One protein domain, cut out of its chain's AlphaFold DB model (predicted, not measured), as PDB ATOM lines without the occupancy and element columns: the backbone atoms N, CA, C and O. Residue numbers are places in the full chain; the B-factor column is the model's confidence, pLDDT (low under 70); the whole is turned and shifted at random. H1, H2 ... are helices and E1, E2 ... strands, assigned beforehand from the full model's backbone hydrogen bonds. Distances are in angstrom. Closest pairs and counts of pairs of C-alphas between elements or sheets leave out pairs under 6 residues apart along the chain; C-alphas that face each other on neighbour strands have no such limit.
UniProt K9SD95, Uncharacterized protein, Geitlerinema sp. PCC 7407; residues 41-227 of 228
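Overview. This is residues 41 to 227 of the 228 residues of an uncharacterized protein of Geitlerinema sp. PCC 7407 (UniProt K9SD95). With little regular structure, the domain is a strongly twisted four-stranded sheet, the long helix H1 packed on one face, loops such as residues 98 to 128 over the other. The printed part has 187 residues, 74 in four named helices and four strands, ordered H1 H2 E1 E2 E3 H3 E4 H4: mixed class. The antiparallel sheet runs E1 E2 E3 E4; the whole is compact, radius of gyration of the C-alphas 16.7 A, spans 54 by 32 by 28 A.

Along the chain. E1 is residues 129 to 132, E2 148 to 155, E3 166 to 174, E4 205 to 211. H1, residues 41 to 69, runs 42.2 A from C-alpha 41 at (-10.636, 52.786, 18.517); H2 is 94 to 97, H3 175 to 179, H4 218 to 225, ending at C-alpha 225 (-23.082, 39.823, -25.963).

Arrangement. E1 E2 E3 form a meander, successive antiparallel hairpins; N 130 and O 150, N 151 and O 171, and, between E3 and E4, N 168 and O 209 are each 2.8 A apart. H1 is on one face, two layers; its closest C-alphas to E3 are Ala 56 and Val 172, 6.0 A. H2, H3 and H4 only graze the sheet, H4 only just on it with 5 C-alpha pairs within 10 A. O i to N i+4 pairs are within hydrogen-bond range throughout H1 and H4, 0 of 1 in H3, where O i to N i+3 has 1 of 2; H2 is too short.

Size, cuts and confidence. The farthest C-alphas, Val 41 and Asn 219, are 54.7 A apart. The printed part has no cut; links H1 to H2, H2 to E1, E1 to E2 and H3 to E4 are long. In this model 40 residues have pLDDT under 70, among them 78 to 99.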
ATOM      1  N   VAL A  41     -11.220  53.988  19.132       82.56
ATOM      2  CA  VAL A  41     -10.636  52.786  18.517       82.56
ATOM      3  C   VAL A  41     -11.441  52.355  17.291       82.56
ATOM      4  O   VAL A  41     -10.863  52.085  16.236       82.56
ATOM      5  N   PHE A  42     -12.773  52.352  17.394       82.69
ATOM      6  CA  PHE A  42     -13.641  52.012  16.270       82.69
ATOM      7  C   PHE A  42     -13.490  53.000  15.101       82.69
ATOM      8  O   PHE A  42     -13.400  52.583  13.947       82.69
ATOM      9  N   SER A  43     -13.381  54.301  15.387       83.88
ATOM     10  CA  SER A  43     -13.196  55.349  14.373       83.88
ATOM     11  C   SER A  43     -11.877  55.207  13.596       83.88
ATOM     12  O   SER A  43     -11.839  55.350  12.372       83.88
ATOM     13  N   VAL A  44     -10.781  54.853  14.275       85.19
ATOM     14  CA  VAL A  44      -9.495  54.601  13.600       85.19
ATOM     15  C   VAL A  44      -9.568  53.337  12.740       85.19
ATOM     16  O   VAL A  44      -9.093  53.339  11.603       85.19
ATOM     17  N   ALA A  45     -10.193  52.272  13.249       77.94
ATOM     18  CA  ALA A  45     -10.326  51.016  12.521       77.94
ATOM     19  C   ALA A  45     -11.104  51.190  11.206       77.94
ATOM     20  O   ALA A  45     -10.631  50.742  10.160       77.94
ATOM     21  N   THR A  46     -12.242  51.891  11.229       82.31
ATOM     22  CA  THR A  46     -13.047  52.134  10.019       82.31
ATOM     23  C   THR A  46     -12.297  52.975   8.990       82.31
ATOM     24  O   THR A  46     -12.353  52.675   7.797       82.31
ATOM     25  N   ARG A  47     -11.515  53.971   9.425       84.88
ATOM     26  CA  ARG A  47     -10.682  54.780   8.523       84.88
ATOM     27  C   ARG A  47      -9.572  53.960   7.863       84.88
ATOM     28  O   ARG A  47      -9.332  54.113   6.667       84.88
ATOM     29  N   LEU A  48      -8.917  53.074   8.614       83.44
ATOM     30  CA  LEU A  48      -7.893  52.178   8.063       83.44
ATOM     31  C   LEU A  48      -8.488  51.179   7.069       83.44
ATOM     32  O   LEU A  48      -7.870  50.882   6.048       83.44
ATOM     33  N   GLN A  49      -9.693  50.681   7.340       80.25
ATOM     34  CA  GLN A  49     -10.408  49.829   6.394       80.25
ATOM     35  C   GLN A  49     -10.768  50.579   5.115       80.25
ATOM     36  O   GLN A  49     -10.453  50.082   4.036       80.25
ATOM     37  N   ALA A  50     -11.334  51.784   5.234       84.94
ATOM     38  CA  ALA A  50     -11.674  52.623   4.089       84.94
ATOM     39  C   ALA A  50     -10.445  52.898   3.211       84.94
ATOM     40  O   ALA A  50     -10.501  52.738   1.992       84.94
ATOM     41  N   ARG A  51      -9.302  53.208   3.837       88.56
ATOM     42  CA  ARG A  51      -8.045  53.420   3.116       88.56
ATOM     43  C   ARG A  51      -7.587  52.168   2.367       88.56
ATOM     44  O   ARG A  51      -7.188  52.264   1.214       88.56
ATOM     45  N   ARG A  52      -7.664  50.986   2.983       86.31
ATOM     46  CA  ARG A  52      -7.282  49.727   2.317       86.31
ATOM     47  C   ARG A  52      -8.179  49.410   1.126       86.31
ATOM     48  O   ARG A  52      -7.680  48.983   0.091       86.31
ATOM     49  N   THR A  53      -9.485  49.632   1.255       88.25
ATOM     50  CA  THR A  53     -10.425  49.439   0.142       88.25
ATOM     51  C   THR A  53     -10.214  50.460  -0.975       88.25
ATOM     52  O   THR A  53     -10.361  50.128  -2.150       88.25
ATOM     53  N   GLU A  54      -9.825  51.688  -0.627       92.00
ATOM     54  CA  GLU A  54      -9.475  52.730  -1.589       92.00
ATOM     55  C   GLU A  54      -8.231  52.337  -2.398       92.00
ATOM     56  O   GLU A  54      -8.295  52.322  -3.626       92.00
ATOM     57  N   VAL A  55      -7.146  51.924  -1.731       93.44
ATOM     58  CA  VAL A  55      -5.916  51.454  -2.395       93.44
ATOM     59  C   VAL A  55      -6.195  50.222  -3.259       93.44
ATOM     60  O   VAL A  55      -5.775  50.178  -4.408       93.44
ATOM     61  N   ALA A  56      -6.990  49.262  -2.774       92.38
ATOM     62  CA  ALA A  56      -7.383  48.102  -3.577       92.38
ATOM     63  C   ALA A  56      -8.169  48.497  -4.843       92.38
ATOM     64  O   ALA A  56      -8.005  47.894  -5.901       92.38
ATOM     65  N   THR A  57      -9.007  49.533  -4.756       93.81
ATOM     66  CA  THR A  57      -9.736  50.068  -5.915       93.81
ATOM     67  C   THR A  57      -8.806  50.766  -6.899       93.81
ATOM     68  O   THR A  57      -8.981  50.611  -8.108       93.81
ATOM     69  N   GLN A  58      -7.815  51.510  -6.404       95.31
ATOM     70  CA  GLN A  58      -6.782  52.112  -7.245       95.31
ATOM     71  C   GLN A  58      -5.961  51.032  -7.960       95.31
ATOM     72  O   GLN A  58      -5.838  51.102  -9.178       95.31
ATOM     73  N   ALA A  59      -5.534  49.985  -7.247       95.44
ATOM     74  CA  ALA A  59      -4.809  48.847  -7.811       95.44
ATOM     75  C   ALA A  59      -5.585  48.159  -8.946       95.44
ATOM     76  O   ALA A  59      -5.045  47.923 -10.024       95.44
ATOM     77  N   ALA A  60      -6.880  47.886  -8.739       94.94
ATOM     78  CA  ALA A  60      -7.724  47.293  -9.776       94.94
ATOM     79  C   ALA A  60      -7.838  48.186 -11.019       94.94
ATOM     80  O   ALA A  60      -7.768  47.686 -12.140       94.94
ATOM     81  N   ARG A  61      -8.020  49.500 -10.833       95.19
ATOM     82  CA  ARG A  61      -8.123  50.456 -11.945       95.19
ATOM     83  C   ARG A  61      -6.811  50.576 -12.708       95.19
ATOM     84  O   ARG A  61      -6.840  50.454 -13.922       95.19
ATOM     85  N   ALA A  62      -5.696  50.734 -11.998       95.06
ATOM     86  CA  ALA A  62      -4.368  50.799 -12.594       95.06
ATOM     87  C   ALA A  62      -4.087  49.552 -13.440       95.06
ATOM     88  O   ALA A  62      -3.744  49.672 -14.608       95.06
ATOM     89  N   TYR A  63      -4.365  48.361 -12.900       95.50
ATOM     90  CA  TYR A  63      -4.237  47.112 -13.650       95.50
ATOM     91  C   TYR A  63      -5.117  47.077 -14.911       95.50
ATOM     92  O   TYR A  63      -4.652  46.717 -15.991       95.50
ATOM     93  N   ILE A  64      -6.390  47.475 -14.804       94.50
ATOM     94  CA  ILE A  64      -7.304  47.553 -15.956       94.50
ATOM     95  C   ILE A  64      -6.783  48.533 -17.013       94.50
ATOM     96  O   ILE A  64      -6.869  48.244 -18.207       94.50
ATOM     97  N   ASP A  65      -6.260  49.680 -16.592       94.19
ATOM     98  CA  ASP A  65      -5.745  50.703 -17.496       94.19
ATOM     99  C   ASP A  65      -4.449  50.242 -18.180       94.19
ATOM    100  O   ASP A  65      -4.335  50.415 -19.394       94.19
ATOM    101  N   SER A  66      -3.550  49.549 -17.471       92.44
ATOM    102  CA  SER A  66      -2.359  48.903 -18.050       92.44
ATOM    103  C   SER A  66      -2.710  47.825 -19.083       92.44
ATOM    104  O   SER A  66      -2.053  47.708 -20.118       92.44
ATOM    105  N   LEU A  67      -3.788  47.066 -18.860       92.62
ATOM    106  CA  LEU A  67      -4.293  46.111 -19.854       92.62
ATOM    107  C   LEU A  67      -4.873  46.809 -21.090       92.62
ATOM    108  O   LEU A  67      -4.730  46.319 -22.208       92.62
ATOM    109  N   ARG A  68      -5.553  47.946 -20.909       91.50
ATOM    110  CA  ARG A  68      -6.147  48.713 -22.018       91.50
ATOM    111  C   ARG A  68      -5.103  49.448 -22.845       91.50
ATOM    112  O   ARG A  68      -5.284  49.590 -24.055       91.50
ATOM    113  N   SER A  69      -4.041  49.935 -22.211       90.81
ATOM    114  CA  SER A  69      -2.924  50.577 -22.904       90.81
ATOM    115  C   SER A  69      -2.053  49.566 -23.657       90.81
ATOM    116  O   SER A  69      -1.401  49.957 -24.627       90.81
ATOM    117  N   GLY A  70      -2.100  48.288 -23.262       87.50
ATOM    118  CA  GLY A  70      -1.224  47.233 -23.773       87.50
ATOM    119  C   GLY A  70       0.173  47.271 -23.152       87.50
ATOM    120  O   GLY A  70       1.101  46.718 -23.727       87.50
ATOM    121  N   ASP A  71       0.323  47.954 -22.014       89.75
ATOM    122  CA  ASP A  71       1.568  48.013 -21.240       89.75
ATOM    123  C   ASP A  71       1.854  46.676 -20.538       89.75
ATOM    124  O   ASP A  71       2.999  46.288 -20.328       89.75
ATOM    125  N   VAL A  72       0.786  45.935 -20.227       90.25
ATOM    126  CA  VAL A  72       0.835  44.620 -19.592       90.25
ATOM    127  C   VAL A  72       0.087  43.612 -20.463       90.25
ATOM    128  O   VAL A  72      -1.004  43.893 -20.966       90.25
ATOM    129  N   ASP A  73       0.666  42.422 -20.629       90.19
ATOM    130  CA  ASP A  73       0.051  41.340 -21.401       90.19
ATOM    131  C   ASP A  73      -1.294  40.910 -20.810       90.19
ATOM    132  O   ASP A  73      -1.470  40.850 -19.595       90.19
ATOM    133  N   ALA A  74      -2.237  40.523 -21.670       88.12
ATOM    134  CA  ALA A  74      -3.530  40.033 -21.214       88.12
ATOM    135  C   ALA A  74      -3.385  38.803 -20.292       88.12
ATOM    136  O   ALA A  74      -2.615  37.884 -20.598       88.12
ATOM    137  N   PRO A  75      -4.177  38.721 -19.203       86.19
ATOM    138  CA  PRO A  75      -4.109  37.597 -18.284       86.19
ATOM    139  C   PRO A  75      -4.565  36.300 -18.953       86.19
ATOM    140  O   PRO A  75      -5.125  36.288 -20.058       86.19
ATOM    141  N   ARG A  76      -4.376  35.177 -18.261       78.44
ATOM    142  CA  ARG A  76      -4.830  33.871 -18.752       78.44
ATOM    143  C   ARG A  76      -6.319  33.880 -19.124       78.44
ATOM    144  O   ARG A  76      -7.165  34.367 -18.373       78.44
ATOM    145  N   SER A  77      -6.627  33.261 -20.267       73.38
ATOM    146  CA  SER A  77      -8.004  33.023 -20.702       73.38
ATOM    147  C   SER A  77      -8.602  31.751 -20.112       73.38
ATOM    148  O   SER A  77      -7.981  30.688 -20.139       73.38
ATOM    149  N   ILE A  78      -9.842  31.859 -19.652       68.69
ATOM    150  CA  ILE A  78     -10.725  30.761 -19.266       68.69
ATOM    151  C   ILE A  78     -11.586  30.427 -20.495       68.69
ATOM    152  O   ILE A  78     -12.774  30.727 -20.524       68.69
ATOM    153  N   VAL A  79     -11.009  29.915 -21.584       56.34
ATOM    154  CA  VAL A  79     -11.843  29.510 -22.733       56.34
ATOM    155  C   VAL A  79     -12.320  28.083 -22.545       56.34
ATOM    156  O   VAL A  79     -11.517  27.183 -22.320       56.34
ATOM    157  N   ALA A  80     -13.627  27.889 -22.729       50.28
ATOM    158  CA  ALA A  80     -14.263  26.602 -22.968       50.28
ATOM    159  C   ALA A  80     -13.851  26.052 -24.347       50.28
ATOM    160  O   ALA A  80     -14.664  25.926 -25.260       50.28
ATOM    161  N   THR A  81     -12.568  25.758 -24.555       40.56
ATOM    162  CA  THR A  81     -12.207  24.827 -25.625       40.56
ATOM    163  C   THR A  81     -12.717  23.461 -25.197       40.56
ATOM    164  O   THR A  81     -12.517  23.064 -24.051       40.56
ATOM    165  N   THR A  82     -13.380  22.763 -26.113       42.28
ATOM    166  CA  THR A  82     -14.098  21.477 -26.005       42.28
ATOM    167  C   THR A  82     -13.331  20.289 -25.385       42.28
ATOM    168  O   THR A  82     -13.797  19.158 -25.464       42.28
ATOM    169  N   ALA A  83     -12.183  20.520 -24.750       43.94
ATOM    170  CA  ALA A  83     -11.363  19.550 -24.033       43.94
ATOM    171  C   ALA A  83     -11.258  19.806 -22.515       43.94
ATOM    172  O   ALA A  83     -10.748  18.938 -21.811       43.94
ATOM    173  N   ASP A  84     -11.741  20.941 -21.991       42.94
ATOM    174  CA  ASP A  84     -11.771  21.185 -20.542       42.94
ATOM    175  C   ASP A  84     -13.200  21.064 -19.992       42.94
ATOM    176  O   ASP A  84     -13.953  22.030 -19.871       42.94
ATOM    177  N   THR A  85     -13.596  19.832 -19.675       44.41
ATOM    178  CA  THR A  85     -14.887  19.516 -19.044       44.41
ATOM    179  C   THR A  85     -14.951  19.921 -17.567       44.41
ATOM    180  O   THR A  85     -15.982  19.707 -16.928       44.41
ATOM    181  N   SER A  86     -13.891  20.517 -17.003       43.09
ATOM    182  CA  SER A  86     -13.858  20.915 -15.589       43.09
ATOM    183  C   SER A  86     -14.461  22.304 -15.310       43.09
ATOM    184  O   SER A  86     -14.665  22.671 -14.151       43.09
ATOM    185  N   PHE A  87     -14.846  23.047 -16.358       46.62
ATOM    186  CA  PHE A  87     -15.397  24.402 -16.242       46.62
ATOM    187  C   PHE A  87     -16.617  24.629 -17.154       46.62
ATOM    188  O   PHE A  87     -16.478  25.162 -18.255       46.62
ATOM    189  N   PRO A  88     -17.843  24.282 -16.716       42.78
ATOM    190  CA  PRO A  88     -19.049  24.598 -17.471       42.78
ATOM    191  C   PRO A  88     -19.379  26.090 -17.303       42.78
ATOM    192  O   PRO A  88     -20.167  26.469 -16.442       42.78
ATOM    193  N   LEU A  89     -18.759  26.963 -18.101       50.84
ATOM    194  CA  LEU A  89     -19.176  28.364 -18.205       50.84
ATOM    195  C   LEU A  89     -20.301  28.462 -19.238       50.84
ATOM    196  O   LEU A  89     -20.057  28.649 -20.427       50.84
ATOM    197  N   THR A  90     -21.546  28.309 -18.787       43.16
ATOM    198  CA  THR A  90     -22.733  28.418 -19.651       43.16
ATOM    199  C   THR A  90     -23.365  29.809 -19.655       43.16
ATOM    200  O   THR A  90     -24.280  30.028 -20.435       43.16
ATOM    201  N   THR A  91     -22.892  30.769 -18.843       47.00
ATOM    202  CA  THR A  91     -23.436  32.144 -18.824       47.00
ATOM    203  C   THR A  91     -22.385  33.222 -18.482       47.00
ATOM    204  O   THR A  91     -21.434  32.942 -17.749       47.00
ATOM    205  N   PRO A  92     -22.558  34.487 -18.931       47.16
ATOM    206  CA  PRO A  92     -21.724  35.639 -18.535       47.16
ATOM    207  C   PRO A  92     -21.749  35.976 -17.030       47.16
ATOM    208  O   PRO A  92     -20.885  36.702 -16.542       47.16
ATOM    209  N   ALA A  93     -22.713  35.436 -16.272       47.16
ATOM    210  CA  ALA A  93     -22.822  35.611 -14.818       47.16
ATOM    211  C   ALA A  93     -21.667  34.948 -14.037       47.16
ATOM    212  O   ALA A  93     -21.447  35.222 -12.857       47.16
ATOM    213  N   HIS A  94     -20.874  34.114 -14.705       50.84
ATOM    214  CA  HIS A  94     -19.850  33.306 -14.070       50.84
ATOM    215  C   HIS A  94     -18.542  34.033 -13.733       50.84
ATOM    216  O   HIS A  94     -17.738  33.459 -13.017       50.84
ATOM    217  N   LEU A  95     -18.281  35.283 -14.122       54.47
ATOM    218  CA  LEU A  95     -17.044  35.938 -13.647       54.47
ATOM    219  C   LEU A  95     -17.051  36.243 -12.137       54.47
ATOM    220  O   LEU A  95     -15.982  36.368 -11.540       54.47
ATOM    221  N   LYS A  96     -18.240  36.315 -11.517       49.84
ATOM    222  CA  LYS A  96     -18.400  36.377 -10.055       49.84
ATOM    223  C   LYS A  96     -18.566  34.991  -9.409       49.84
ATOM    224  O   LYS A  96     -18.084  34.809  -8.300       49.84
ATOM    225  N   ASP A  97     -19.149  34.014 -10.117       51.78
ATOM    226  CA  ASP A  97     -19.483  32.682  -9.564       51.78
ATOM    227  C   ASP A  97     -18.587  31.497  -9.994       51.78
ATOM    228  O   ASP A  97     -18.499  30.496  -9.283       51.78
ATOM    229  N   SER A  98     -17.921  31.526 -11.150       51.78
ATOM    230  CA  SER A  98     -17.239  30.340 -11.694       51.78
ATOM    231  C   SER A  98     -15.897  30.098 -11.034       51.78
ATOM    232  O   SER A  98     -15.065  30.995 -10.983       51.78
ATOM    233  N   ASN A  99     -15.744  28.867 -10.537       56.06
ATOM    234  CA  ASN A  99     -14.609  27.933 -10.453       56.06
ATOM    235  C   ASN A  99     -13.148  28.398 -10.626       56.06
ATOM    236  O   ASN A  99     -12.260  27.594 -10.354       56.06
ATOM    237  N   TYR A 100     -12.843  29.608 -11.095       71.94
ATOM    238  CA  TYR A 100     -11.485  30.105 -11.200       71.94
ATOM    239  C   TYR A 100     -10.853  30.146  -9.814       71.94
ATOM    240  O   TYR A 100     -11.291  30.893  -8.924       71.94
ATOM    241  N   ALA A 101      -9.863  29.272  -9.644       78.75
ATOM    242  CA  ALA A 101      -9.259  28.986  -8.363       78.75
ATOM    243  C   ALA A 101      -8.697  30.268  -7.748       78.75
ATOM    244  O   ALA A 101      -8.052  31.085  -8.412       78.75
ATOM    245  N   ALA A 102      -8.961  30.451  -6.459       83.50
ATOM    246  CA  ALA A 102      -8.266  31.475  -5.709       83.50
ATOM    247  C   ALA A 102      -6.771  31.111  -5.621       83.50
ATOM    248  O   ALA A 102      -6.424  29.923  -5.641       83.50
ATOM    249  N   PRO A 103      -5.875  32.106  -5.533       87.62
ATOM    250  CA  PRO A 103      -4.446  31.849  -5.501       87.62
ATOM    251  C   PRO A 103      -4.075  31.002  -4.285       87.62
ATOM    252  O   PRO A 103      -4.614  31.195  -3.193       87.62
ATOM    253  N   THR A 104      -3.133  30.079  -4.460       88.50
ATOM    254  CA  THR A 104      -2.520  29.387  -3.324       88.50
ATOM    255  C   THR A 104      -1.250  30.112  -2.941       88.50
ATOM    256  O   THR A 104      -0.302  30.176  -3.720       88.50
ATOM    257  N   ALA A 105      -1.253  30.689  -1.746       87.81
ATOM    258  CA  ALA A 105      -0.075  31.305  -1.185       87.81
ATOM    259  C   ALA A 105       0.942  30.224  -0.803       87.81
ATOM    260  O   ALA A 105       0.593  29.185  -0.244       87.81
ATOM    261  N   THR A 106       2.210  30.472  -1.111       86.94
ATOM    262  CA  THR A 106       3.336  29.565  -0.822       86.94
ATOM    263  C   THR A 106       4.196  30.071   0.336       86.94
ATOM    264  O   THR A 106       5.263  29.528   0.603       86.94
ATOM    265  N   GLY A 107       3.765  31.142   1.011       87.19
ATOM    266  CA  GLY A 107       4.546  31.859   2.020       87.19
ATOM    267  C   GLY A 107       5.639  32.773   1.461       87.19
ATOM    268  O   GLY A 107       6.296  33.490   2.214       87.19
ATOM    269  N   THR A 108       5.824  32.774   0.143       87.06
ATOM    270  CA  THR A 108       6.784  33.612  -0.576       87.06
ATOM    271  C   THR A 108       6.078  34.344  -1.708       87.06
ATOM    272  O   THR A 108       5.090  33.862  -2.260       87.06
ATOM    273  N   LEU A 109       6.583  35.532  -2.024       88.94
ATOM    274  CA  LEU A 109       6.065  36.396  -3.073       88.94
ATOM    275  C   LEU A 109       7.267  36.942  -3.842       88.94
ATOM    276  O   LEU A 109       8.218  37.430  -3.231       88.94
ATOM    277  N   THR A 110       7.267  36.789  -5.161       90.19
ATOM    278  CA  THR A 110       8.341  37.286  -6.031       90.19
ATOM    279  C   THR A 110       7.700  38.047  -7.173       90.19
ATOM    280  O   THR A 110       7.262  37.452  -8.158       90.19
ATOM    281  N   CYS A 111       7.602  39.360  -6.993       88.00
ATOM    282  CA  CYS A 111       7.002  40.274  -7.953       88.00
ATOM    283  C   CYS A 111       7.781  41.588  -7.939       88.00
ATOM    284  O   CYS A 111       8.042  42.140  -6.869       88.00
ATOM    285  N   THR A 112       8.128  42.091  -9.115       92.38
ATOM    286  CA  THR A 112       8.547  43.482  -9.292       92.38
ATOM    287  C   THR A 112       7.314  44.378  -9.346       92.38
ATOM    288  O   THR A 112       6.237  43.925  -9.746       92.38
ATOM    289  N   ALA A 113       7.465  45.634  -8.932       92.00
ATOM    290  CA  ALA A 113       6.405  46.628  -9.025       92.00
ATOM    291  C   ALA A 113       5.820  46.677 -10.442       92.00
ATOM    292  O   ALA A 113       6.556  46.742 -11.427       92.00
ATOM    293  N   ASN A 114       4.489  46.671 -10.522       89.38
ATOM    294  CA  ASN A 114       3.724  46.791 -11.761       89.38
ATOM    295  C   ASN A 114       4.005  45.693 -12.800       89.38
ATOM    296  O   ASN A 114       3.854  45.926 -13.997       89.38
ATOM    297  N   ASP A 115       4.370  44.489 -12.357       92.12
ATOM    298  CA  ASP A 115       4.513  43.317 -13.225       92.12
ATOM    299  C   ASP A 115       3.850  42.074 -12.609       92.12
ATOM    300  O   ASP A 115       3.412  42.049 -11.450       92.12
ATOM    301  N   TYR A 116       3.753  41.015 -13.406       92.31
ATOM    302  CA  TYR A 116       3.270  39.723 -12.967       92.31
ATOM    303  C   TYR A 116       4.254  39.043 -12.015       92.31
ATOM    304  O   TYR A 116       5.448  38.909 -12.272       92.31
ATOM    305  N   CYS A 117       3.709  38.534 -10.919       91.38
ATOM    306  CA  CYS A 117       4.415  37.694  -9.975       91.38
ATOM    307  C   CYS A 117       4.825  36.368 -10.620       91.38
ATOM    308  O   CYS A 117       4.015  35.698 -11.267       91.38
ATOM    309  N   THR A 118       6.057  35.937 -10.360       89.25
ATOM    310  CA  THR A 118       6.530  34.589 -10.714       89.25
ATOM    311  C   THR A 118       6.285  33.587  -9.588       89.25
ATOM    312  O   THR A 118       6.171  32.387  -9.843       89.25
ATOM    313  N   VAL A 119       6.173  34.072  -8.345       86.50
ATOM    314  CA  VAL A 119       5.884  33.274  -7.148       86.50
ATOM    315  C   VAL A 119       4.782  33.954  -6.322       86.50
ATOM    316  O   VAL A 119       4.912  35.149  -6.054       86.50
ATOM    317  N   PRO A 120       3.738  33.224  -5.882       85.50
ATOM    318  CA  PRO A 120       3.462  31.834  -6.237       85.50
ATOM    319  C   PRO A 120       3.162  31.713  -7.731       85.50
ATOM    320  O   PRO A 120       2.428  32.526  -8.292       85.50
ATOM    321  N   ALA A 121       3.740  30.693  -8.370       72.94
ATOM    322  CA  ALA A 121       3.405  30.406  -9.752       72.94
ATOM    323  C   ALA A 121       1.906  30.085  -9.791       72.94
ATOM    324  O   ALA A 121       1.443  29.251  -9.001       72.94
ATOM    325  N   PRO A 122       1.125  30.744 -10.654       67.56
ATOM    326  CA  PRO A 122      -0.284  30.429 -10.757       67.56
ATOM    327  C   PRO A 122      -0.452  28.951 -11.087       67.56
ATOM    328  O   PRO A 122       0.306  28.400 -11.888       67.56
ATOM    329  N   ALA A 123      -1.460  28.310 -10.488       61.25
ATOM    330  CA  ALA A 123      -1.690  26.862 -10.581       61.25
ATOM    331  C   ALA A 123      -1.806  26.346 -12.029       61.25
ATOM    332  O   ALA A 123      -1.731  25.150 -12.289       61.25
ATOM    333  N   SER A 124      -2.002  27.261 -12.971       60.34
ATOM    334  CA  SER A 124      -2.252  27.010 -14.376       60.34
ATOM    335  C   SER A 124      -1.072  27.408 -15.298       60.34
ATOM    336  O   SER A 124      -1.152  27.187 -16.507       60.34
ATOM    337  N   GLY A 125       0.015  27.987 -14.761       61.62
ATOM    338  CA  GLY A 125       1.230  28.343 -15.513       61.62
ATOM    339  C   GLY A 125       1.141  29.597 -16.400       61.62
ATOM    340  O   GLY A 125       1.878  29.689 -17.378       61.62
ATOM    341  N   GLY A 126       0.232  30.540 -16.110       71.12
ATOM    342  CA  GLY A 126       0.020  31.770 -16.897       71.12
ATOM    343  C   GLY A 126       0.362  33.085 -16.180       71.12
ATOM    344  O   GLY A 126       0.958  33.095 -15.114       71.12
ATOM    345  N   LYS A 127      -0.047  34.216 -16.767       81.69
ATOM    346  CA  LYS A 127      -0.011  35.546 -16.139       81.69
ATOM    347  C   LYS A 127      -1.338  35.786 -15.416       81.69
ATOM    348  O   LYS A 127      -2.365  35.964 -16.070       81.69
ATOM    349  N   GLU A 128      -1.339  35.686 -14.087       85.69
ATOM    350  CA  GLU A 128      -2.573  35.767 -13.281       85.69
ATOM    351  C   GLU A 128      -2.467  36.742 -12.110       85.69
ATOM    352  O   GLU A 128      -3.443  37.420 -11.810       85.69
ATOM    353  N   LEU A 129      -1.307  36.812 -11.450       91.69
ATOM    354  CA  LEU A 129      -1.082  37.637 -10.264       91.69
ATOM    355  C   LEU A 129      -0.208  38.826 -10.620       91.69
ATOM    356  O   LEU A 129       0.944  38.635 -10.983       91.69
ATOM    357  N   PHE A 130      -0.748  40.028 -10.510       94.25
ATOM    358  CA  PHE A 130      -0.073  41.278 -10.817       94.25
ATOM    359  C   PHE A 130       0.224  42.052  -9.533       94.25
ATOM    360  O   PHE A 130      -0.632  42.141  -8.648       94.25
ATOM    361  N   CYS A 131       1.429  42.602  -9.429       95.19
ATOM    362  CA  CYS A 131       1.866  43.392  -8.290       95.19
ATOM    363  C   CYS A 131       1.534  44.871  -8.483       95.19
ATOM    364  O   CYS A 131       2.040  45.512  -9.399       95.19
ATOM    365  N   PHE A 132       0.719  45.416  -7.586       95.81
ATOM    366  CA  PHE A 132       0.552  46.852  -7.429       95.81
ATOM    367  C   PHE A 132       1.313  47.291  -6.178       95.81
ATOM    368  O   PHE A 132       0.866  47.047  -5.052       95.81
ATOM    369  N   ASP A 133       2.465  47.905  -6.419       94.81
ATOM    370  CA  ASP A 133       3.305  48.526  -5.402       94.81
ATOM    371  C   ASP A 133       2.660  49.852  -4.985       94.81
ATOM    372  O   ASP A 133       2.432  50.736  -5.812       94.81
ATOM    373  N   ALA A 134       2.276  49.942  -3.714       92.44
ATOM    374  CA  ALA A 134       1.580  51.106  -3.176       92.44
ATOM    375  C   ALA A 134       2.421  51.894  -2.166       92.44
ATOM    376  O   ALA A 134       1.944  52.917  -1.659       92.44
ATOM    377  N   ASP A 135       3.609  51.400  -1.816       91.19
ATOM    378  CA  ASP A 135       4.570  52.085  -0.951       91.19
ATOM    379  C   ASP A 135       5.854  52.526  -1.680       91.19
ATOM    380  O   ASP A 135       6.702  53.175  -1.061       91.19
ATOM    381  N   ASP A 136       5.908  52.312  -3.000       91.12
ATOM    382  CA  ASP A 136       6.941  52.751  -3.943       91.12
ATOM    383  C   ASP A 136       8.338  52.179  -3.620       91.12
ATOM    384  O   ASP A 136       9.364  52.820  -3.880       91.12
ATOM    385  N   ASP A 137       8.403  50.976  -3.038       91.25
ATOM    386  CA  ASP A 137       9.664  50.297  -2.709       91.25
ATOM    387  C   ASP A 137      10.237  49.449  -3.871       91.25
ATOM    388  O   ASP A 137      11.385  48.986  -3.816       91.25
ATOM    389  N   GLY A 138       9.469  49.312  -4.957       93.00
ATOM    390  CA  GLY A 138       9.821  48.600  -6.181       93.00
ATOM    391  C   GLY A 138       9.418  47.122  -6.205       93.00
ATOM    392  O   GLY A 138       9.631  46.469  -7.237       93.00
ATOM    393  N   PHE A 139       8.844  46.569  -5.129       93.31
ATOM    394  CA  PHE A 139       8.527  45.143  -5.016       93.31
ATOM    395  C   PHE A 139       7.302  44.870  -4.140       93.31
ATOM    396  O   PHE A 139       7.246  45.260  -2.988       93.31
ATOM    397  N   CYS A 140       6.387  44.003  -4.586       93.69
ATOM    398  CA  CYS A 140       5.349  43.541  -3.661       93.69
ATOM    399  C   CYS A 140       5.912  42.536  -2.653       93.69
ATOM    400  O   CYS A 140       6.358  41.445  -3.032       93.69
ATOM    401  N   THR A 141       5.801  42.844  -1.358       91.81
ATOM    402  CA  THR A 141       6.288  41.963  -0.283       91.81
ATOM    403  C   THR A 141       5.164  41.400   0.590       91.81
ATOM    404  O   THR A 141       4.136  42.028   0.837       91.81
ATOM    405  N   THR A 142       5.357  40.201   1.157       90.69
ATOM    406  CA  THR A 142       4.384  39.606   2.104       90.69
ATOM    407  C   THR A 142       4.330  40.332   3.457       90.69
ATOM    408  O   THR A 142       3.498  40.019   4.316       90.69
ATOM    409  N   THR A 143       5.220  41.298   3.672       89.19
ATOM    410  CA  THR A 143       5.295  42.129   4.875       89.19
ATOM    411  C   THR A 143       4.660  43.499   4.693       89.19
ATOM    412  O   THR A 143       4.269  44.093   5.702       89.19
ATOM    413  N   SER A 144       4.504  43.977   3.454       89.38
ATOM    414  CA  SER A 144       3.856  45.257   3.199       89.38
ATOM    415  C   SER A 144       2.377  45.223   3.589       89.38
ATOM    416  O   SER A 144       1.645  44.230   3.456       89.38
ATOM    417  N   LEU A 145       1.940  46.351   4.143       86.25
ATOM    418  CA  LEU A 145       0.552  46.602   4.511       86.25
ATOM    419  C   LEU A 145      -0.206  47.372   3.427       86.25
ATOM    420  O   LEU A 145      -1.432  47.480   3.549       86.25
ATOM    421  N   MET A 146       0.509  47.911   2.437       88.94
ATOM    422  CA  MET A 146      -0.039  48.749   1.374       88.94
ATOM    423  C   MET A 146      -0.056  48.024   0.034       88.94
ATOM    424  O   MET A 146      -1.022  48.210  -0.704       88.94
ATOM    425  N   ASP A 147       0.916  47.149  -0.226       93.75
ATOM    426  CA  ASP A 147       0.984  46.400  -1.478       93.75
ATOM    427  C   ASP A 147      -0.239  45.525  -1.706       93.75
ATOM    428  O   ASP A 147      -0.763  44.839  -0.807       93.75
ATOM    429  N   MET A 148      -0.656  45.511  -2.964       94.56
ATOM    430  CA  MET A 148      -1.820  44.777  -3.419       94.56
ATOM    431  C   MET A 148      -1.427  43.799  -4.516       94.56
ATOM    432  O   MET A 148      -0.649  44.107  -5.413       94.56
ATOM    433  N   ILE A 149      -2.023  42.612  -4.464       94.44
ATOM    434  CA  ILE A 149      -1.889  41.595  -5.500       94.44
ATOM    435  C   ILE A 149      -3.214  41.480  -6.226       94.44
ATOM    436  O   ILE A 149      -4.243  41.127  -5.644       94.44
ATOM    437  N   VAL A 150      -3.177  41.794  -7.511       94.44
ATOM    438  CA  VAL A 150      -4.329  41.776  -8.393       94.44
ATOM    439  C   VAL A 150      -4.351  40.439  -9.121       94.44
ATOM    440  O   VAL A 150      -3.487  40.154  -9.942       94.44
ATOM    441  N   GLN A 151      -5.339  39.602  -8.823       91.38
ATOM    442  CA  GLN A 151      -5.631  38.417  -9.613       91.38
ATOM    443  C   GLN A 151      -6.532  38.816 -10.786       91.38
ATOM    444  O   GLN A 151      -7.692  39.184 -10.584       91.38
ATOM    445  N   GLY A 152      -6.003  38.735 -12.002       89.81
ATOM    446  CA  GLY A 152      -6.741  38.979 -13.236       89.81
ATOM    447  C   GLY A 152      -7.008  37.684 -13.994       89.81
ATOM    448  O   GLY A 152      -6.116  36.857 -14.154       89.81
ATOM    449  N   PHE A 153      -8.225  37.527 -14.507       86.12
ATOM    450  CA  PHE A 153      -8.591  36.409 -15.374       86.12
ATOM    451  C   PHE A 153      -9.582  36.860 -16.435       86.12
ATOM    452  O   PHE A 153     -10.475  37.667 -16.161       86.12
ATOM    453  N   ARG A 154      -9.428  36.357 -17.662       85.88
ATOM    454  CA  ARG A 154     -10.281  36.766 -18.782       85.88
ATOM    455  C   ARG A 154     -11.167  35.647 -19.293       85.88
ATOM    456  O   ARG A 154     -10.800  34.478 -19.274       85.88
ATOM    457  N   TYR A 155     -12.319  36.045 -19.808       80.81
ATOM    458  CA  TYR A 155     -13.296  35.171 -20.423       80.81
ATOM    459  C   TYR A 155     -13.748  35.746 -21.764       80.81
ATOM    460  O   TYR A 155     -14.189  36.895 -21.866       80.81
ATOM    461  N   ASN A 156     -13.666  34.921 -22.801       78.31
ATOM    462  CA  ASN A 156     -14.329  35.153 -24.071       78.31
ATOM    463  C   ASN A 156     -14.853  33.801 -24.570       78.31
ATOM    464  O   ASN A 156     -14.103  32.838 -24.708       78.31
ATOM    465  N   ARG A 157     -16.165  33.737 -24.810       74.56
ATOM    466  CA  ARG A 157     -16.863  32.506 -25.202       74.56
ATOM    467  C   ARG A 157     -16.566  32.041 -26.633       74.56
ATOM    468  O   ARG A 157     -16.887  30.913 -26.976       74.56
ATOM    469  N   ILE A 158     -16.039  32.926 -27.482       76.06
ATOM    470  CA  ILE A 158     -15.849  32.686 -28.919       76.06
ATOM    471  C   ILE A 158     -14.396  32.322 -29.237       76.06
ATOM    472  O   ILE A 158     -14.147  31.504 -30.117       76.06
ATOM    473  N   THR A 159     -13.432  32.941 -28.555       77.38
ATOM    474  CA  THR A 159     -12.002  32.808 -28.865       77.38
ATOM    475  C   THR A 159     -11.135  33.012 -27.625       77.38
ATOM    476  O   THR A 159     -11.538  33.685 -26.680       77.38
ATOM    477  N   ASN A 160      -9.925  32.451 -27.632       78.94
ATOM    478  CA  ASN A 160      -8.889  32.718 -26.630       78.94
ATOM    479  C   ASN A 160      -7.967  33.880 -27.014       78.94
ATOM    480  O   ASN A 160      -7.080  34.231 -26.234       78.94
ATOM    481  N   ASP A 161      -8.189  34.499 -28.166       84.81
ATOM    482  CA  ASP A 161      -7.447  35.660 -28.634       84.81
ATOM    483  C   ASP A 161      -7.790  36.904 -27.782       84.81
ATOM    484  O   ASP A 161      -8.963  37.300 -27.730       84.81
ATOM    485  N   PRO A 162      -6.824  37.498 -27.048       85.19
ATOM    486  CA  PRO A 162      -7.069  38.711 -26.267       85.19
ATOM    487  C   PRO A 162      -7.420  39.921 -27.140       85.19
ATOM    488  O   PRO A 162      -8.128  40.812 -26.665       85.19
ATOM    489  N   ASP A 163      -7.024  39.923 -28.414       87.75
ATOM    490  CA  ASP A 163      -7.233  41.041 -29.332       87.75
ATOM    491  C   ASP A 163      -8.681  41.147 -29.829       87.75
ATOM    492  O   ASP A 163      -9.113  42.188 -30.324       87.75
ATOM    493  N   LYS A 164      -9.492  40.106 -29.621       85.19
ATOM    494  CA  LYS A 164     -10.944  40.132 -29.885       85.19
ATOM    495  C   LYS A 164     -11.761  40.655 -28.707       85.19
ATOM    496  O   LYS A 164     -12.989  40.541 -28.696       85.19
ATOM    497  N   GLY A 165     -11.077  41.219 -27.715       87.25
ATOM    498  CA  GLY A 165     -11.661  41.723 -26.489       87.25
ATOM    499  C   GLY A 165     -12.179  40.597 -25.599       87.25
ATOM    500  O   GLY A 165     -12.469  39.478 -26.025       87.25
ATOM    501  N   TYR A 166     -12.353  40.883 -24.319       86.62
ATOM    502  CA  TYR A 166     -12.815  39.892 -23.348       86.62
ATOM    503  C   TYR A 166     -13.535  40.552 -22.178       86.62
ATOM    504  O   TYR A 166     -13.434  41.759 -21.955       86.62
ATOM    505  N   GLN A 167     -14.268  39.745 -21.418       86.06
ATOM    506  CA  GLN A 167     -14.695  40.136 -20.086       86.06
ATOM    507  C   GLN A 167     -13.578  39.781 -19.104       86.06
ATOM    508  O   GLN A 167     -13.032  38.680 -19.139       86.06
ATOM    509  N   LEU A 168     -13.204  40.732 -18.261       88.12
ATOM    510  CA  LEU A 168     -12.142  40.618 -17.276       88.12
ATOM    511  C   LEU A 168     -12.767  40.528 -15.885       88.12
ATOM    512  O   LEU A 168     -13.521  41.417 -15.486       88.12
ATOM    513  N   GLY A 169     -12.426  39.476 -15.150       87.12
ATOM    514  CA  GLY A 169     -12.608  39.402 -13.707       87.12
ATOM    515  C   GLY A 169     -11.338  39.858 -12.995       87.12
ATOM    516  O   GLY A 169     -10.227  39.505 -13.397       87.12
ATOM    517  N   VAL A 170     -11.511  40.668 -11.954       89.69
ATOM    518  CA  VAL A 170     -10.425  41.208 -11.135       89.69
ATOM    519  C   VAL A 170     -10.742  40.962  -9.668       89.69
ATOM    520  O   VAL A 170     -11.805  41.367  -9.189       89.69
ATOM    521  N   ARG A 171      -9.806  40.343  -8.948       90.06
ATOM    522  CA  ARG A 171      -9.826  40.230  -7.485       90.06
ATOM    523  C   ARG A 171      -8.573  40.868  -6.916       90.06
ATOM    524  O   ARG A 171      -7.483  40.616  -7.414       90.06
ATOM    525  N   VAL A 172      -8.711  41.667  -5.868       92.62
ATOM    526  CA  VAL A 172      -7.569  42.333  -5.235       92.62
ATOM    527  C   VAL A 172      -7.369  41.789  -3.835       92.62
ATOM    528  O   VAL A 172      -8.247  41.900  -2.981       92.62
ATOM    529  N   TYR A 173      -6.193  41.228  -3.599       92.00
ATOM    530  CA  TYR A 173      -5.747  40.710  -2.317       92.00
ATOM    531  C   TYR A 173      -4.682  41.630  -1.729       92.00
ATOM    532  O   TYR A 173      -3.987  42.347  -2.441       92.00
ATOM    533  N   ARG A 174      -4.517  41.576  -0.409       92.19
ATOM    534  CA  ARG A 174      -3.351  42.179   0.247       92.19
ATOM    535  C   ARG A 174      -2.118  41.338  -0.066       92.19
ATOM    536  O   ARG A 174      -2.213  40.117   0.040       92.19
ATOM    537  N   ALA A 175      -0.960  41.942  -0.322       92.62
ATOM    538  CA  ALA A 175       0.282  41.179  -0.487       92.62
ATOM    539  C   ALA A 175       0.616  40.344   0.764       92.62
ATOM    540  O   ALA A 175       0.981  39.173   0.673       92.62
ATOM    541  N   SER A 176       0.330  40.880   1.955       90.62
ATOM    542  CA  SER A 176       0.454  40.143   3.222       90.62
ATOM    543  C   SER A 176      -0.470  38.929   3.387       90.62
ATOM    544  O   SER A 176      -0.272  38.148   4.320       90.62
ATOM    545  N   ALA A 177      -1.455  38.724   2.505       90.50
ATOM    546  CA  ALA A 177      -2.234  37.485   2.454       90.50
ATOM    547  C   ALA A 177      -1.399  36.288   1.975       90.50
ATOM    548  O   ALA A 177      -1.717  35.150   2.304       90.50
ATOM    549  N   PHE A 178      -0.310  36.541   1.244       92.00
ATOM    550  CA  PHE A 178       0.541  35.507   0.656       92.00
ATOM    551  C   PHE A 178       1.623  34.978   1.608       92.00
ATOM    552  O   PHE A 178       2.445  34.149   1.220       92.00
ATOM    553  N   LYS A 179       1.627  35.448   2.863       90.19
ATOM    554  CA  LYS A 179       2.595  35.055   3.895       90.19
ATOM    555  C   LYS A 179       2.387  33.632   4.416       90.19
ATOM    556  O   LYS A 179       3.353  32.969   4.784       90.19
ATOM    557  N   ASP A 180       1.142  33.174   4.462       85.56
ATOM    558  CA  ASP A 180       0.798  31.868   5.014       85.56
ATOM    559  C   ASP A 180       0.631  30.870   3.862       85.56
ATOM    560  O   ASP A 180       0.085  31.224   2.822       85.56
ATOM    561  N   SER A 181       1.104  29.628   4.006       86.38
ATOM    562  CA  SER A 181       0.989  28.592   2.962       86.38
ATOM    563  C   SER A 181      -0.441  28.039   2.858       86.38
ATOM    564  O   SER A 181      -0.706  26.889   3.208       86.38
ATOM    565  N   VAL A 182      -1.384  28.891   2.453       86.12
ATOM    566  CA  VAL A 182      -2.822  28.610   2.417       86.12
ATOM    567  C   VAL A 182      -3.427  28.986   1.071       86.12
ATOM    568  O   VAL A 182      -3.038  29.963   0.431       86.12
ATOM    569  N   THR A 183      -4.438  28.236   0.646       87.25
ATOM    570  CA  THR A 183      -5.287  28.669  -0.464       87.25
ATOM    571  C   THR A 183      -6.153  29.831   0.002       87.25
ATOM    572  O   THR A 183      -6.912  29.707   0.969       87.25
ATOM    573  N   LEU A 184      -6.010  30.975  -0.669       88.38
ATOM    574  CA  LEU A 184      -6.857  32.137  -0.434       88.38
ATOM    575  C   LEU A 184      -8.301  31.793  -0.800       88.38
ATOM    576  O   LEU A 184      -8.590  30.803  -1.469       88.38
ATOM    577  N   LYS A 185      -9.240  32.603  -0.334       85.31
ATOM    578  CA  LYS A 185     -10.661  32.402  -0.587       85.31
ATOM    579  C   LYS A 185     -11.145  33.355  -1.668       85.31
ATOM    580  O   LYS A 185     -10.565  34.413  -1.921       85.31
ATOM    581  N   LYS A 186     -12.235  32.952  -2.304       77.88
ATOM    582  CA  LYS A 186     -13.104  33.837  -3.077       77.88
ATOM    583  C   LYS A 186     -14.189  34.394  -2.157       77.88
ATOM    584  O   LYS A 186     -14.462  33.823  -1.098       77.88
ATOM    585  N   THR A 187     -14.791  35.507  -2.539       69.81
ATOM    586  CA  THR A 187     -15.909  36.079  -1.795       69.81
ATOM    587  C   THR A 187     -17.206  35.398  -2.217       69.81
ATOM    588  O   THR A 187     -17.672  35.622  -3.325       69.81
ATOM    589  N   ASP A 188     -17.828  34.618  -1.330       54.44
ATOM    590  CA  ASP A 188     -19.195  34.116  -1.573       54.44
ATOM    591  C   ASP A 188     -20.257  35.206  -1.289       54.44
ATOM    592  O   ASP A 188     -21.389  35.132  -1.750       54.44
ATOM    593  N   THR A 189     -19.899  36.245  -0.526       49.12
ATOM    594  CA  THR A 189     -20.720  37.431  -0.213       49.12
ATOM    595  C   THR A 189     -19.806  38.581   0.195       49.12
ATOM    596  O   THR A 189     -18.935  38.392   1.044       49.12
ATOM    597  N   GLN A 190     -19.966  39.752  -0.439       48.41
ATOM    598  CA  GLN A 190     -19.162  40.964  -0.219       48.41
ATOM    599  C   GLN A 190     -18.919  41.159   1.282       48.41
ATOM    600  O   GLN A 190     -19.873  41.372   2.026       48.41
ATOM    601  N   ALA A 191     -17.670  40.996   1.734       46.12
ATOM    602  CA  ALA A 191     -17.360  40.975   3.157       46.12
ATOM    603  C   ALA A 191     -17.880  42.264   3.803       46.12
ATOM    604  O   ALA A 191     -17.386  43.358   3.523       46.12
ATOM    605  N   THR A 192     -18.907  42.132   4.644       46.81
ATOM    606  CA  THR A 192     -19.497  43.248   5.379       46.81
ATOM    607  C   THR A 192     -18.371  43.979   6.100       46.81
ATOM    608  O   THR A 192     -17.521  43.340   6.729       46.81
ATOM    609  N   PHE A 193     -18.359  45.309   5.981       51.28
ATOM    610  CA  PHE A 193     -17.279  46.229   6.368       51.28
ATOM    611  C   PHE A 193     -16.682  45.953   7.767       51.28
ATOM    612  O   PHE A 193     -15.529  46.265   8.027       51.28
ATOM    613  N   THR A 194     -17.414  45.290   8.662       46.06
ATOM    614  CA  THR A 194     -17.019  44.954  10.037       46.06
ATOM    615  C   THR A 194     -16.252  43.630  10.215       46.06
ATOM    616  O   THR A 194     -15.579  43.461  11.227       46.06
ATOM    617  N   SER A 195     -16.284  42.700   9.253       45.06
ATOM    618  CA  SER A 195     -15.654  41.361   9.357       45.06
ATOM    619  C   SER A 195     -14.237  41.294   8.746       45.06
ATOM    620  O   SER A 195     -13.423  40.426   9.076       45.06
ATOM    621  N   GLY A 196     -13.887  42.256   7.885       50.12
ATOM    622  CA  GLY A 196     -12.626  42.277   7.129       50.12
ATOM    623  C   GLY A 196     -11.381  42.754   7.891       50.12
ATOM    624  O   GLY A 196     -10.275  42.664   7.353       50.12
ATOM    625  N   VAL A 197     -11.508  43.248   9.135       53.38
ATOM    626  CA  VAL A 197     -10.348  43.758   9.907       53.38
ATOM    627  C   VAL A 197      -9.277  42.666  10.085       53.38
ATOM    628  O   VAL A 197      -8.083  42.967  10.030       53.38
ATOM    629  N   GLY A 198      -9.686  41.396  10.212       61.09
ATOM    630  CA  GLY A 198      -8.786  40.269  10.491       61.09
ATOM    631  C   GLY A 198      -8.564  39.274   9.346       61.09
ATOM    632  O   GLY A 198      -7.554  38.577   9.341       61.09
ATOM    633  N   ARG A 199      -9.461  39.200   8.359       73.56
ATOM    634  CA  ARG A 199      -9.448  38.116   7.362       73.56
ATOM    635  C   ARG A 199      -8.607  38.455   6.139       73.56
ATOM    636  O   ARG A 199      -9.063  39.120   5.214       73.56
ATOM    637  N   ARG A 200      -7.332  38.064   6.185       81.19
ATOM    638  CA  ARG A 200      -6.356  38.255   5.091       81.19
ATOM    639  C   ARG A 200      -6.585  37.300   3.927       81.19
ATOM    640  O   ARG A 200      -6.179  37.615   2.823       81.19
ATOM    641  N   ASP A 201      -7.298  36.209   4.173       84.31
ATOM    642  CA  ASP A 201      -7.629  35.173   3.201       84.31
ATOM    643  C   ASP A 201      -8.684  35.594   2.164       84.31
ATOM    644  O   ASP A 201      -8.860  34.890   1.178       84.31
ATOM    645  N   LEU A 202      -9.392  36.710   2.366       86.00
ATOM    646  CA  LEU A 202     -10.427  37.212   1.455       86.00
ATOM    647  C   LEU A 202      -9.922  38.407   0.629       86.00
ATOM    648  O   LEU A 202      -9.123  39.202   1.140       86.00
ATOM    649  N   PRO A 203     -10.409  38.582  -0.613       88.19
ATOM    650  CA  PRO A 203     -10.084  39.763  -1.396       88.19
ATOM    651  C   PRO A 203     -10.771  41.003  -0.808       88.19
ATOM    652  O   PRO A 203     -11.853  40.940  -0.224       88.19
ATOM    653  N   LEU A 204     -10.119  42.154  -0.964       87.56
ATOM    654  CA  LEU A 204     -10.643  43.463  -0.573       87.56
ATOM    655  C   LEU A 204     -11.636  44.017  -1.600       87.56
ATOM    656  O   LEU A 204     -12.488  44.832  -1.254       87.56
ATOM    657  N   LEU A 205     -11.499  43.595  -2.857       87.69
ATOM    658  CA  LEU A 205     -12.315  44.042  -3.975       87.69
ATOM    659  C   LEU A 205     -12.454  42.915  -4.995       87.69
ATOM    660  O   LEU A 205     -11.464  42.277  -5.351       87.69
ATOM    661  N   GLU A 206     -13.668  42.732  -5.506       86.44
ATOM    662  CA  GLU A 206     -13.939  41.924  -6.691       86.44
ATOM    663  C   GLU A 206     -14.771  42.743  -7.677       86.44
ATOM    664  O   GLU A 206     -15.787  43.341  -7.305       86.44
ATOM    665  N   MET A 207     -14.351  42.783  -8.938       84.94
ATOM    666  CA  MET A 207     -15.090  43.461  -9.996       84.94
ATOM    667  C   MET A 207     -14.930  42.769 -11.339       84.94
ATOM    668  O   MET A 207     -13.996  42.010 -11.579       84.94
ATOM    669  N   THR A 208     -15.875  43.056 -12.223       85.69
ATOM    670  CA  THR A 208     -15.901  42.551 -13.588       85.69
ATOM    671  C   THR A 208     -16.008  43.736 -14.532       85.69
ATOM    672  O   THR A 208     -16.810  44.640 -14.292       85.69
ATOM    673  N   THR A 209     -15.221  43.744 -15.597       88.12
ATOM    674  CA  THR A 209     -15.248  44.800 -16.612       88.12
ATOM    675  C   THR A 209     -15.078  44.209 -18.003       88.12
ATOM    676  O   THR A 209     -14.689  43.053 -18.147       88.12
ATOM    677  N   GLU A 210     -15.363  44.990 -19.036       87.94
ATOM    678  CA  GLU A 210     -15.044  44.611 -20.407       87.94
ATOM    679  C   GLU A 210     -13.758  45.305 -20.857       87.94
ATOM    680  O   GLU A 210     -13.537  46.494 -20.599       87.94
ATOM    681  N   ILE A 211     -12.913  44.538 -21.542       90.00
ATOM    682  CA  ILE A 211     -11.711  45.019 -22.209       90.00
ATOM    683  C   ILE A 211     -11.932  44.865 -23.709       90.00
ATOM    684  O   ILE A 211     -12.202  43.769 -24.206       90.00
ATOM    685  N   ALA A 212     -11.837  45.987 -24.412       88.31
ATOM    686  CA  ALA A 212     -11.723  46.043 -25.858       88.31
ATOM    687  C   ALA A 212     -10.318  46.548 -26.182       88.31
ATOM    688  O   ALA A 212      -9.845  47.504 -25.565       88.31
ATOM    689  N   THR A 213      -9.654  45.890 -27.121       82.44
ATOM    690  CA  THR A 213      -8.365  46.320 -27.667       82.44
ATOM    691  C   THR A 213      -8.599  47.117 -28.952       82.44
ATOM    692  O   THR A 213      -9.730  47.242 -29.429       82.44
ATOM    693  N   ARG A 214      -7.526  47.647 -29.552       77.50
ATOM    694  CA  ARG A 214      -7.606  48.359 -30.843       77.50
ATOM    695  C   ARG A 214      -8.104  47.472 -31.993       77.50
ATOM    696  O   ARG A 214      -8.669  47.990 -32.947       77.50
ATOM    697  N   GLU A 215      -7.940  46.160 -31.865       83.62
ATOM    698  CA  GLU A 215      -8.326  45.151 -32.860       83.62
ATOM    699  C   GLU A 215      -9.739  44.586 -32.629       83.62
ATOM    700  O   GLU A 215     -10.239  43.777 -33.418       83.62
ATOM    701  N   THR A 216     -10.404  44.996 -31.542       84.06
ATOM    702  CA  THR A 216     -11.746  44.520 -31.204       84.06
ATOM    703  C   THR A 216     -12.780  45.183 -32.111       84.06
ATOM    704  O   THR A 216     -13.011  46.392 -32.039       84.06
ATOM    705  N   SER A 217     -13.449  44.393 -32.952       85.25
ATOM    706  CA  SER A 217     -14.491  44.903 -33.845       85.25
ATOM    707  C   SER A 217     -15.866  44.951 -33.166       85.25
ATOM    708  O   SER A 217     -16.149  44.217 -32.218       85.25
ATOM    709  N   TYR A 218     -16.781  45.767 -33.705       85.31
ATOM    710  CA  TYR A 218     -18.185  45.775 -33.269       85.31
ATOM    711  C   TYR A 218     -18.825  44.380 -33.354       85.31
ATOM    712  O   TYR A 218     -19.587  43.987 -32.473       85.31
ATOM    713  N   ASN A 219     -18.477  43.605 -34.387       84.19
ATOM    714  CA  ASN A 219     -18.969  42.241 -34.549       84.19
ATOM    715  C   ASN A 219     -18.471  41.313 -33.436       84.19
ATOM    716  O   ASN A 219     -19.229  40.446 -33.014       84.19
ATOM    717  N   ASP A 220     -17.250  41.493 -32.931       82.94
ATOM    718  CA  ASP A 220     -16.728  40.687 -31.819       82.94
ATOM    719  C   ASP A 220     -17.511  40.960 -30.528       82.94
ATOM    720  O   ASP A 220     -17.934  40.028 -29.838       82.94
ATOM    721  N   ILE A 221     -17.795  42.238 -30.251       82.81
ATOM    722  CA  ILE A 221     -18.607  42.659 -29.100       82.81
ATOM    723  C   ILE A 221     -20.034  42.127 -29.234       82.81
ATOM    724  O   ILE A 221     -20.549  41.498 -28.304       82.81
ATOM    725  N   PHE A 222     -20.664  42.331 -30.394       81.12
ATOM    726  CA  PHE A 222     -22.013  41.846 -30.669       81.12
ATOM    727  C   PHE A 222     -22.078  40.327 -30.496       81.12
ATOM    728  O   PHE A 222     -22.819  39.839 -29.649       81.12
ATOM    729  N   ARG A 223     -21.213  39.569 -31.181       76.75
ATOM    730  CA  ARG A 223     -21.185  38.099 -31.104       76.75
ATOM    731  C   ARG A 223     -20.873  37.559 -29.716       76.75
ATOM    732  O   ARG A 223     -21.217  36.406 -29.468       76.75
ATOM    733  N   ARG A 224     -20.253  38.330 -28.819       73.19
ATOM    734  CA  ARG A 224     -20.030  37.953 -27.412       73.19
ATOM    735  C   ARG A 224     -21.195  38.318 -26.487       73.19
ATOM    736  O   ARG A 224     -21.369  37.667 -25.465       73.19
ATOM    737  N   THR A 225     -21.990  39.326 -26.823       72.38
ATOM    738  CA  THR A 225     -23.082  39.823 -25.963       72.38
ATOM    739  C   THR A 225     -24.466  39.344 -26.403       72.38
ATOM    740  O   THR A 225     -25.377  39.270 -25.587       72.38
ATOM    741  N   SER A 226     -24.635  38.944 -27.666       67.38
ATOM    742  CA  SER A 226     -25.936  38.687 -28.302       67.38
ATOM    743  C   SER A 226     -26.417  37.226 -28.280       67.38
ATOM    744  O   SER A 226     -27.322  36.876 -29.031       67.38
ATOM    745  N   GLN A 227     -25.805  36.347 -27.485       56.28
ATOM    746  CA  GLN A 227     -26.263  34.953 -27.335       56.28
ATOM    747  C   GLN A 227     -26.469  34.700 -25.840       56.28
ATOM    748  O   GLN A 227     -25.630  35.174 -25.068       56.28
TER     749      GLN A 227